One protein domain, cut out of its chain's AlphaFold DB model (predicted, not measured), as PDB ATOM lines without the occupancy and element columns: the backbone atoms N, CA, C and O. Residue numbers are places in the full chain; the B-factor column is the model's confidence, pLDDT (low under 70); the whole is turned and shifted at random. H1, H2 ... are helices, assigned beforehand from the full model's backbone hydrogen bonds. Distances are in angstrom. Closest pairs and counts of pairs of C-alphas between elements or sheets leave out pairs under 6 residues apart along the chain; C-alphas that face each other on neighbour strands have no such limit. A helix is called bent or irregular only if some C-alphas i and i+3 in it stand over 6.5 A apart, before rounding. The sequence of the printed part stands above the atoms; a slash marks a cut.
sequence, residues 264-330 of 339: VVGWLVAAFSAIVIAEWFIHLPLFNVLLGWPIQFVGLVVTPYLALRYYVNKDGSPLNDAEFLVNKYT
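Overview. This is residues 264 to 330 of the 339 residues of a protein of Chlorella sorokiniana (UniProt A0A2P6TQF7). The longest helix, H2, runs through the middle of a flat, open zigzag of three helices; H1 folds back beside it across a gap, and H3 slants away from its far end. H2 has a kink of 90 degrees near residue 292, and its first residues make a short crosspiece between H1 and the long run of H2. The printed part has 67 residues with three named helices in the order H1, H2, H3 and no named strand; its class is all helix. It is loose, with a radius of gyration of the C-alphas of 14.1 A, and spans 40 by 35 by 14 A.

Along the chain. Find C-alpha 285 at (-48.671, -8.894, 45.681); from there H2, residues 285 to 313, runs 38.5 A to C-alpha 313. It is irregular: C-alphas 290 and 293 are 9.5 A apart. Look back to C-alpha 264 at (-38.429, 22.241, 55.648), where H1, residues 264 to 282, begins its 26.8 A. H3, residues 318 to 330, ends at C-alpha 330 at (-23.630, -1.202, 35.508).

Arrangement. Start at H2 and look to H1: they are close but not clearly touching, the closest C-alphas being those of Ile 282 and Asn 288, 6.8 A apart. They run opposite ways at a shallow tilt of 17 degrees. H2 and H3 are close but not clearly touching, with the closest C-alphas, Tyr 310 and Pro 318, 7.3 A apart. They run opposite ways at a steep tilt of 52 degrees. H1 and H3 are apart. In H1 and H3 every O i to N i+4 pair is within hydrogen-bond range; in H2, 17 of 25 are.

Size, cuts and confidence. The two C-alphas farthest apart, Pro 285 and Asp 315, are 39.9 A apart. Both links are tight, and the printed part has no cut. Residues 264 to 274, 276 to 281 and 311 to 317 stand free. The mean pLDDT of the printed part is 80.2, and no printed residue is under 70.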
ATOM      1  N   VAL A 264     -39.083  23.500  55.253       80.88
ATOM      2  CA  VAL A 264     -38.429  22.241  55.648       80.88
ATOM      3  C   VAL A 264     -39.436  21.241  56.222       80.88
ATOM      4  O   VAL A 264     -39.396  20.065  55.864       80.88
ATOM      5  N   VAL A 265     -40.384  21.702  57.046       82.75
ATOM      6  CA  VAL A 265     -41.481  20.854  57.547       82.75
ATOM      7  C   VAL A 265     -42.328  20.321  56.387       82.75
ATOM      8  O   VAL A 265     -42.650  19.135  56.371       82.75
ATOM      9  N   GLY A 266     -42.621  21.150  55.379       83.75
ATOM     10  CA  GLY A 266     -43.337  20.726  54.174       83.75
ATOM     11  C   GLY A 266     -42.632  19.592  53.419       83.75
ATOM     12  O   GLY A 266     -43.270  18.597  53.073       83.75
ATOM     13  N   TRP A 267     -41.312  19.688  53.228       84.06
ATOM     14  CA  TRP A 267     -40.519  18.629  52.587       84.06
ATOM     15  C   TRP A 267     -40.455  17.343  53.416       84.06
ATOM     16  O   TRP A 267     -40.550  16.255  52.851       84.06
ATOM     17  N   LEU A 268     -40.347  17.446  54.745       79.75
ATOM     18  CA  LEU A 268     -40.374  16.282  55.636       79.75
ATOM     19  C   LEU A 268     -41.714  15.547  55.566       79.75
ATOM     20  O   LEU A 268     -41.739  14.334  55.377       79.75
ATOM     21  N   VAL A 269     -42.829  16.277  55.663       82.25
ATOM     22  CA  VAL A 269     -44.174  15.690  55.561       82.25
ATOM     23  C   VAL A 269     -44.384  15.045  54.191       82.25
ATOM     24  O   VAL A 269     -44.911  13.934  54.115       82.25
ATOM     25  N   ALA A 270     -43.932  15.692  53.113       79.44
ATOM     26  CA  ALA A 270     -43.983  15.120  51.771       79.44
ATOM     27  C   ALA A 270     -43.150  13.828  51.662       79.44
ATOM     28  O   ALA A 270     -43.629  12.845  51.098       79.44
ATOM     29  N   ALA A 271     -41.950  13.793  52.250       81.56
ATOM     30  CA  ALA A 271     -41.089  12.612  52.253       81.56
ATOM     31  C   ALA A 271     -41.707  11.440  53.034       81.56
ATOM     32  O   ALA A 271     -41.769  10.327  52.515       81.56
ATOM     33  N   PHE A 272     -42.237  11.679  54.238       80.00
ATOM     34  CA  PHE A 272     -42.941  10.645  55.006       80.00
ATOM     35  C   PHE A 272     -44.189  10.140  54.281       80.00
ATOM     36  O   PHE A 272     -44.422   8.934  54.214       80.00
ATOM     37  N   SER A 273     -44.962  11.043  53.674       79.62
ATOM     38  CA  SER A 273     -46.140  10.668  52.886       79.62
ATOM     39  C   SER A 273     -45.756   9.797  51.688       79.62
ATOM     40  O   SER A 273     -46.425   8.804  51.411       79.62
ATOM     41  N   ALA A 274     -44.648  10.116  51.012       81.00
ATOM     42  CA  ALA A 274     -44.121   9.308  49.919       81.00
ATOM     43  C   ALA A 274     -43.692   7.906  50.385       81.00
ATOM     44  O   ALA A 274     -43.967   6.942  49.677       81.00
ATOM     45  N   ILE A 275     -43.093   7.771  51.575       81.06
ATOM     46  CA  ILE A 275     -42.731   6.466  52.157       81.06
ATOM     47  C   ILE A 275     -43.985   5.635  52.451       81.06
ATOM     48  O   ILE A 275     -44.051   4.484  52.035       81.06
ATOM     49  N   VAL A 276     -45.007   6.220  53.082       77.44
ATOM     50  CA  VAL A 276     -46.268   5.513  53.384       77.44
ATOM     51  C   VAL A 276     -46.982   5.075  52.102       77.44
ATOM     52  O   VAL A 276     -47.481   3.953  52.014       77.44
ATOM     53  N   ILE A 277     -47.008   5.933  51.076       82.44
ATOM     54  CA  ILE A 277     -47.571   5.583  49.766       82.44
ATOM     55  C   ILE A 277     -46.738   4.473  49.113       82.44
ATOM     56  O   ILE A 277     -47.311   3.522  48.583       82.44
ATOM     57  N   ALA A 278     -45.406   4.547  49.170       77.44
ATOM     58  CA  ALA A 278     -44.526   3.513  48.631       77.44
ATOM     59  C   ALA A 278     -44.738   2.166  49.333       77.44
ATOM     60  O   ALA A 278     -44.869   1.150  48.658       77.44
ATOM     61  N   GLU A 279     -44.860   2.148  50.660       78.81
ATOM     62  CA  GLU A 279     -45.150   0.943  51.442       78.81
ATOM     63  C   GLU A 279     -46.510   0.339  51.066       78.81
ATOM     64  O   GLU A 279     -46.640  -0.874  50.879       78.81
ATOM     65  N   TRP A 280     -47.506   1.193  50.813       83.50
ATOM     66  CA  TRP A 280     -48.800   0.761  50.293       83.50
ATOM     67  C   TRP A 280     -48.697   0.112  48.901       83.50
ATOM     68  O   TRP A 280     -49.364  -0.888  48.634       83.50
ATOM     69  N   PHE A 281     -47.835   0.635  48.022       77.44
ATOM     70  CA  PHE A 281     -47.562   0.050  46.704       77.44
ATOM     71  C   PHE A 281     -46.742  -1.247  46.778       77.44
ATOM     72  O   PHE A 281     -47.005  -2.172  46.009       77.44
ATOM     73  N   ILE A 282     -45.793  -1.354  47.710       73.94
ATOM     74  CA  ILE A 282     -44.943  -2.542  47.904       73.94
ATOM     75  C   ILE A 282     -45.763  -3.735  48.421       73.94
ATOM     76  O   ILE A 282     -45.495  -4.878  48.053       73.94
ATOM     77  N   HIS A 283     -46.825  -3.487  49.192       74.44
ATOM     78  CA  HIS A 283     -47.747  -4.538  49.629       74.44
ATOM     79  C   HIS A 283     -48.704  -5.047  48.543       74.44
ATOM     80  O   HIS A 283     -49.474  -5.980  48.795       74.44
ATOM     81  N   LEU A 284     -48.661  -4.502  47.321       82.31
ATOM     82  CA  LEU A 284     -49.370  -5.114  46.205       82.31
ATOM     83  C   LEU A 284     -48.646  -6.416  45.818       82.31
ATOM     84  O   LEU A 284     -47.495  -6.366  45.378       82.31
ATOM     85  N   PRO A 285     -49.305  -7.589  45.909       76.06
ATOM     86  CA  PRO A 285     -48.671  -8.894  45.681       76.06
ATOM     87  C   PRO A 285     -48.034  -9.033  44.289       76.06
ATOM     88  O   PRO A 285     -47.148  -9.857  44.091       76.06
ATOM     89  N   LEU A 286     -48.441  -8.191  43.336       79.00
ATOM     90  CA  LEU A 286     -47.883  -8.133  41.990       79.00
ATOM     91  C   LEU A 286     -46.465  -7.526  41.945       79.00
ATOM     92  O   LEU A 286     -45.640  -7.969  41.152       79.00
ATOM     93  N   PHE A 287     -46.157  -6.544  42.799       71.75
ATOM     94  CA  PHE A 287     -44.870  -5.837  42.784       71.75
ATOM     95  C   PHE A 287     -43.736  -6.650  43.423       71.75
ATOM     96  O   PHE A 287     -42.603  -6.590  42.946       71.75
ATOM     97  N   ASN A 288     -44.042  -7.481  44.427       70.69
ATOM     98  CA  ASN A 288     -43.061  -8.399  45.021       70.69
ATOM     99  C   ASN A 288     -42.586  -9.484  44.045       70.69
ATOM    100  O   ASN A 288     -41.431  -9.895  44.111       70.69
ATOM    101  N   VAL A 289     -43.446  -9.912  43.115       79.38
ATOM    102  CA  VAL A 289     -43.072 -10.871  42.062       79.38
ATOM    103  C   VAL A 289     -42.283 -10.186  40.941       79.38
ATOM    104  O   VAL A 289     -41.386 -10.797  40.371       79.38
ATOM    105  N   LEU A 290     -42.592  -8.921  40.637       77.88
ATOM    106  CA  LEU A 290     -42.029  -8.222  39.480       77.88
ATOM    107  C   LEU A 290     -40.652  -7.585  39.735       77.88
ATOM    108  O   LEU A 290     -39.815  -7.599  38.839       77.88
ATOM    109  N   LEU A 291     -40.409  -7.012  40.920       77.06
ATOM    110  CA  LEU A 291     -39.177  -6.252  41.194       77.06
ATOM    111  C   LEU A 291     -38.139  -6.997  42.036       77.06
ATOM    112  O   LEU A 291     -36.979  -6.594  42.055       77.06
ATOM    113  N   GLY A 292     -38.515  -8.102  42.679       78.81
ATOM    114  CA  GLY A 292     -37.612  -8.864  43.533       78.81
ATOM    115  C   GLY A 292     -37.111  -8.075  44.754       78.81
ATOM    116  O   GLY A 292     -37.020  -6.848  44.785       78.81
ATOM    117  N   TRP A 293     -36.747  -8.810  45.799       78.69
ATOM    118  CA  TRP A 293     -36.197  -8.243  47.032       78.69
ATOM    119  C   TRP A 293     -34.952  -7.331  46.844       78.69
ATOM    120  O   TRP A 293     -34.847  -6.325  47.550       78.69
ATOM    121  N   PRO A 294     -34.033  -7.575  45.882       74.44
ATOM    122  CA  PRO A 294     -32.814  -6.767  45.755       74.44
ATOM    123  C   PRO A 294     -33.055  -5.307  45.347       74.44
ATOM    124  O   PRO A 294     -32.372  -4.415  45.845       74.44
ATOM    125  N   ILE A 295     -34.026  -5.035  44.468       78.12
ATOM    126  CA  ILE A 295     -34.254  -3.674  43.949       78.12
ATOM    127  C   ILE A 295     -34.862  -2.767  45.026       78.12
ATOM    128  O   ILE A 295     -34.518  -1.585  45.112       78.12
ATOM    129  N   GLN A 296     -35.706  -3.322  45.898       71.50
ATOM    130  CA  GLN A 296     -36.295  -2.575  47.012       71.50
ATOM    131  C   GLN A 296     -35.223  -2.101  48.003       71.50
ATOM    132  O   GLN A 296     -35.264  -0.957  48.456       71.50
ATOM    133  N   PHE A 297     -34.220  -2.938  48.284       82.50
ATOM    134  CA  PHE A 297     -33.142  -2.588  49.211       82.50
ATOM    135  C   PHE A 297     -32.249  -1.467  48.666       82.50
ATOM    136  O   PHE A 297     -31.861  -0.561  49.404       82.50
ATOM    137  N   VAL A 298     -31.973  -1.479  47.357       82.00
ATOM    138  CA  VAL A 298     -31.205  -0.414  46.697       82.00
ATOM    139  C   VAL A 298     -31.935   0.923  46.814       82.00
ATOM    140  O   VAL A 298     -31.324   1.907  47.220       82.00
ATOM    141  N   GLY A 299     -33.245   0.965  46.552       79.81
ATOM    142  CA  GLY A 299     -34.036   2.190  46.714       79.81
ATOM    143  C   GLY A 299     -34.020   2.722  48.151       79.81
ATOM    144  O   GLY A 299     -33.834   3.921  48.363       79.81
ATOM    145  N   LEU A 300     -34.143   1.831  49.139       81.50
ATOM    146  CA  LEU A 300     -34.213   2.201  50.555       81.50
ATOM    147  C   LEU A 300     -32.874   2.711  51.101       81.50
ATOM    148  O   LEU A 300     -32.869   3.604  51.939       81.50
ATOM    149  N   VAL A 301     -31.740   2.212  50.604       83.88
ATOM    150  CA  VAL A 301     -30.405   2.665  51.035       83.88
ATOM    151  C   VAL A 301     -29.930   3.889  50.245       83.88
ATOM    152  O   VAL A 301     -29.385   4.830  50.823       83.88
ATOM    153  N   VAL A 302     -30.149   3.914  48.926       84.44
ATOM    154  CA  VAL A 302     -29.633   4.977  48.049       84.44
ATOM    155  C   VAL A 302     -30.382   6.293  48.256       84.44
ATOM    156  O   VAL A 302     -29.756   7.351  48.270       84.44
ATOM    157  N   THR A 303     -31.698   6.250  48.477       84.00
ATOM    158  CA  THR A 303     -32.517   7.463  48.651       84.00
ATOM    159  C   THR A 303     -32.094   8.317  49.856       84.00
ATOM    160  O   THR A 303     -31.794   9.496  49.657       84.00
ATOM    161  N   PRO A 304     -32.001   7.788  51.095       82.75
ATOM    162  CA  PRO A 304     -31.550   8.580  52.238       82.75
ATOM    163  C   PRO A 304     -30.085   9.006  52.109       82.75
ATOM    164  O   PRO A 304     -29.742  10.111  52.527       82.75
ATOM    165  N   TYR A 305     -29.229   8.189  51.482       82.12
ATOM    166  CA  TYR A 305     -27.839   8.561  51.206       82.12
ATOM    167  C   TYR A 305     -27.741   9.783  50.280       82.12
ATOM    168  O   TYR A 305     -27.030  10.741  50.589       82.12
ATOM    169  N   LEU A 306     -28.489   9.788  49.171       82.69
ATOM    170  CA  LEU A 306     -28.538  10.921  48.245       82.69
ATOM    171  C   LEU A 306     -29.169  12.158  48.893       82.69
ATOM    172  O   LEU A 306     -28.659  13.261  48.708       82.69
ATOM    173  N   ALA A 307     -30.217  11.980  49.702       82.69
ATOM    174  CA  ALA A 307     -30.842  13.074  50.440       82.69
ATOM    175  C   ALA A 307     -29.857  13.742  51.415       82.69
ATOM    176  O   ALA A 307     -29.732  14.967  51.420       82.69
ATOM    177  N   LEU A 308     -29.103  12.951  52.188       81.81
ATOM    178  CA  LEU A 308     -28.060  13.448  53.093       81.81
ATOM    179  C   LEU A 308     -26.942  14.163  52.334       81.81
ATOM    180  O   LEU A 308     -26.549  15.267  52.712       81.81
ATOM    181  N   ARG A 309     -26.451  13.565  51.245       82.31
ATOM    182  CA  ARG A 309     -25.377  14.151  50.437       82.31
ATOM    183  C   ARG A 309     -25.796  15.488  49.828       82.31
ATOM    184  O   ARG A 309     -25.012  16.432  49.874       82.31
ATOM    185  N   TYR A 310     -27.020  15.588  49.314       82.25
ATOM    186  CA  TYR A 310     -27.540  16.821  48.721       82.25
ATOM    187  C   TYR A 310     -27.777  17.907  49.775       82.25
ATOM    188  O   TYR A 310     -27.423  19.068  49.571       82.25
ATOM    189  N   TYR A 311     -28.314  17.527  50.936       81.56
ATOM    190  CA  TYR A 311     -28.574  18.468  52.021       81.56
ATOM    191  C   TYR A 311     -27.286  19.058  52.610       81.56
ATOM    192  O   TYR A 311     -27.241  20.242  52.943       81.56
ATOM    193  N   VAL A 312     -26.234  18.242  52.735       84.44
ATOM    194  CA  VAL A 312     -24.943  18.679  53.283       84.44
ATOM    195  C   VAL A 312     -24.141  19.469  52.258       84.44
ATOM    196  O   VAL A 312     -23.599  20.513  52.607       84.44
ATOM    197  N   ASN A 313     -24.073  18.989  51.015       82.12
ATOM    198  CA  ASN A 313     -23.123  19.535  50.059       82.12
ATOM    199  C   ASN A 313     -23.677  20.639  49.175       82.12
ATOM    200  O   ASN A 313     -22.835  21.243  48.560       82.12
ATOM    201  N   LYS A 314     -24.993  20.906  49.078       80.31
ATOM    202  CA  LYS A 314     -25.645  21.999  48.297       80.31
ATOM    203  C   LYS A 314     -25.212  22.241  46.827       80.31
ATOM    204  O   LYS A 314     -25.882  23.014  46.146       80.31
ATOM    205  N   ASP A 315     -24.196  21.557  46.310       73.88
ATOM    206  CA  ASP A 315     -23.454  21.969  45.110       73.88
ATOM    207  C   ASP A 315     -23.646  21.012  43.920       73.88
ATOM    208  O   ASP A 315     -23.192  21.291  42.814       73.88
ATOM    209  N   GLY A 316     -24.285  19.858  44.122       73.25
ATOM    210  CA  GLY A 316     -24.392  18.814  43.099       73.25
ATOM    211  C   GLY A 316     -25.818  18.640  42.610       73.25
ATOM    212  O   GLY A 316     -26.698  18.379  43.419       73.25
ATOM    213  N   SER A 317     -26.068  18.723  41.301       80.88
ATOM    214  CA  SER A 317     -27.367  18.335  40.745       80.88
ATOM    215  C   SER A 317     -27.617  16.835  41.002       80.88
ATOM    216  O   SER A 317     -26.744  16.006  40.729       80.88
ATOM    217  N   PRO A 318     -28.805  16.443  41.497       75.62
ATOM    218  CA  PRO A 318     -29.095  15.050  41.858       75.62
ATOM    219  C   PRO A 318     -29.030  14.106  40.649       75.62
ATOM    220  O   PRO A 318     -28.753  12.917  40.796       75.62
ATOM    221  N   LEU A 319     -29.239  14.650  39.447       77.75
ATOM    222  CA  LEU A 319     -29.127  13.936  38.178       77.75
ATOM    223  C   LEU A 319     -27.706  13.424  37.913       77.75
ATOM    224  O   LEU A 319     -27.549  12.263  37.546       77.75
ATOM    225  N   ASN A 320     -26.677  14.235  38.172       83.56
ATOM    226  CA  ASN A 320     -25.292  13.850  37.881       83.56
ATOM    227  C   ASN A 320     -24.804  12.735  38.824       83.56
ATOM    228  O   ASN A 320     -24.069  11.838  38.415       83.56
ATOM    229  N   ASP A 321     -25.242  12.763  40.086       80.81
ATOM    230  CA  ASP A 321     -24.909  11.727  41.067       80.81
ATOM    231  C   ASP A 321     -25.648  10.408  40.797       80.81
ATOM    232  O   ASP A 321     -25.080   9.329  40.993       80.81
ATOM    233  N   ALA A 322     -26.894  10.484  40.316       81.56
ATOM    234  CA  ALA A 322     -27.645   9.310  39.889       81.56
ATOM    235  C   ALA A 322     -26.986   8.644  38.670       81.56
ATOM    236  O   ALA A 322     -26.784   7.430  38.684       81.56
ATOM    237  N   GLU A 323     -26.575   9.421  37.661       82.94
ATOM    238  CA  GLU A 323     -25.848   8.896  36.497       82.94
ATOM    239  C   GLU A 323     -24.516   8.250  36.891       82.94
ATOM    240  O   GLU A 323     -24.198   7.156  36.423       82.94
ATOM    241  N   PHE A 324     -23.756   8.869  37.801       84.69
ATOM    242  CA  PHE A 324     -22.504   8.294  38.293       84.69
ATOM    243  C   PHE A 324     -22.720   6.950  39.003       84.69
ATOM    244  O   PHE A 324     -21.984   5.994  38.751       84.69
ATOM    245  N   LEU A 325     -23.735   6.847  39.869       82.00
ATOM    246  CA  LEU A 325     -24.071   5.596  40.555       82.00
ATOM    247  C   LEU A 325     -24.520   4.521  39.561       82.00
ATOM    248  O   LEU A 325     -24.025   3.397  39.624       82.00
ATOM    249  N   VAL A 326     -25.402   4.858  38.618       84.25
ATOM    250  CA  VAL A 326     -25.881   3.912  37.601       84.25
ATOM    251  C   VAL A 326     -24.727   3.400  36.741       84.25
ATOM    252  O   VAL A 326     -24.627   2.190  36.547       84.25
ATOM    253  N   ASN A 327     -23.822   4.272  36.291       84.50
ATOM    254  CA  ASN A 327     -22.656   3.873  35.496       84.50
ATOM    255  C   ASN A 327     -21.696   2.987  36.303       84.50
ATOM    256  O   ASN A 327     -21.265   1.938  35.834       84.50
ATOM    257  N   LYS A 328     -21.437   3.341  37.566       86.25
ATOM    258  CA  LYS A 328     -20.552   2.562  38.439       86.25
ATOM    259  C   LYS A 328     -21.097   1.162  38.738       86.25
ATOM    260  O   LYS A 328     -20.327   0.206  38.802       86.25
ATOM    261  N   TYR A 329     -22.409   1.027  38.934       81.69
ATOM    262  CA  TYR A 329     -23.031  -0.273  39.200       81.69
ATOM    263  C   TYR A 329     -23.269  -1.095  37.932       81.69
ATOM    264  O   TYR A 329     -23.172  -2.318  37.993       81.69
ATOM    265  N   THR A 330     -23.523  -0.467  36.781       82.50
ATOM    266  CA  THR A 330     -23.630  -1.202  35.508       82.50
ATOM    267  C   THR A 330     -22.287  -1.782  35.061       82.50
ATOM    268  O   THR A 330     -22.271  -2.897  34.549       82.50
TER     269      THR A 330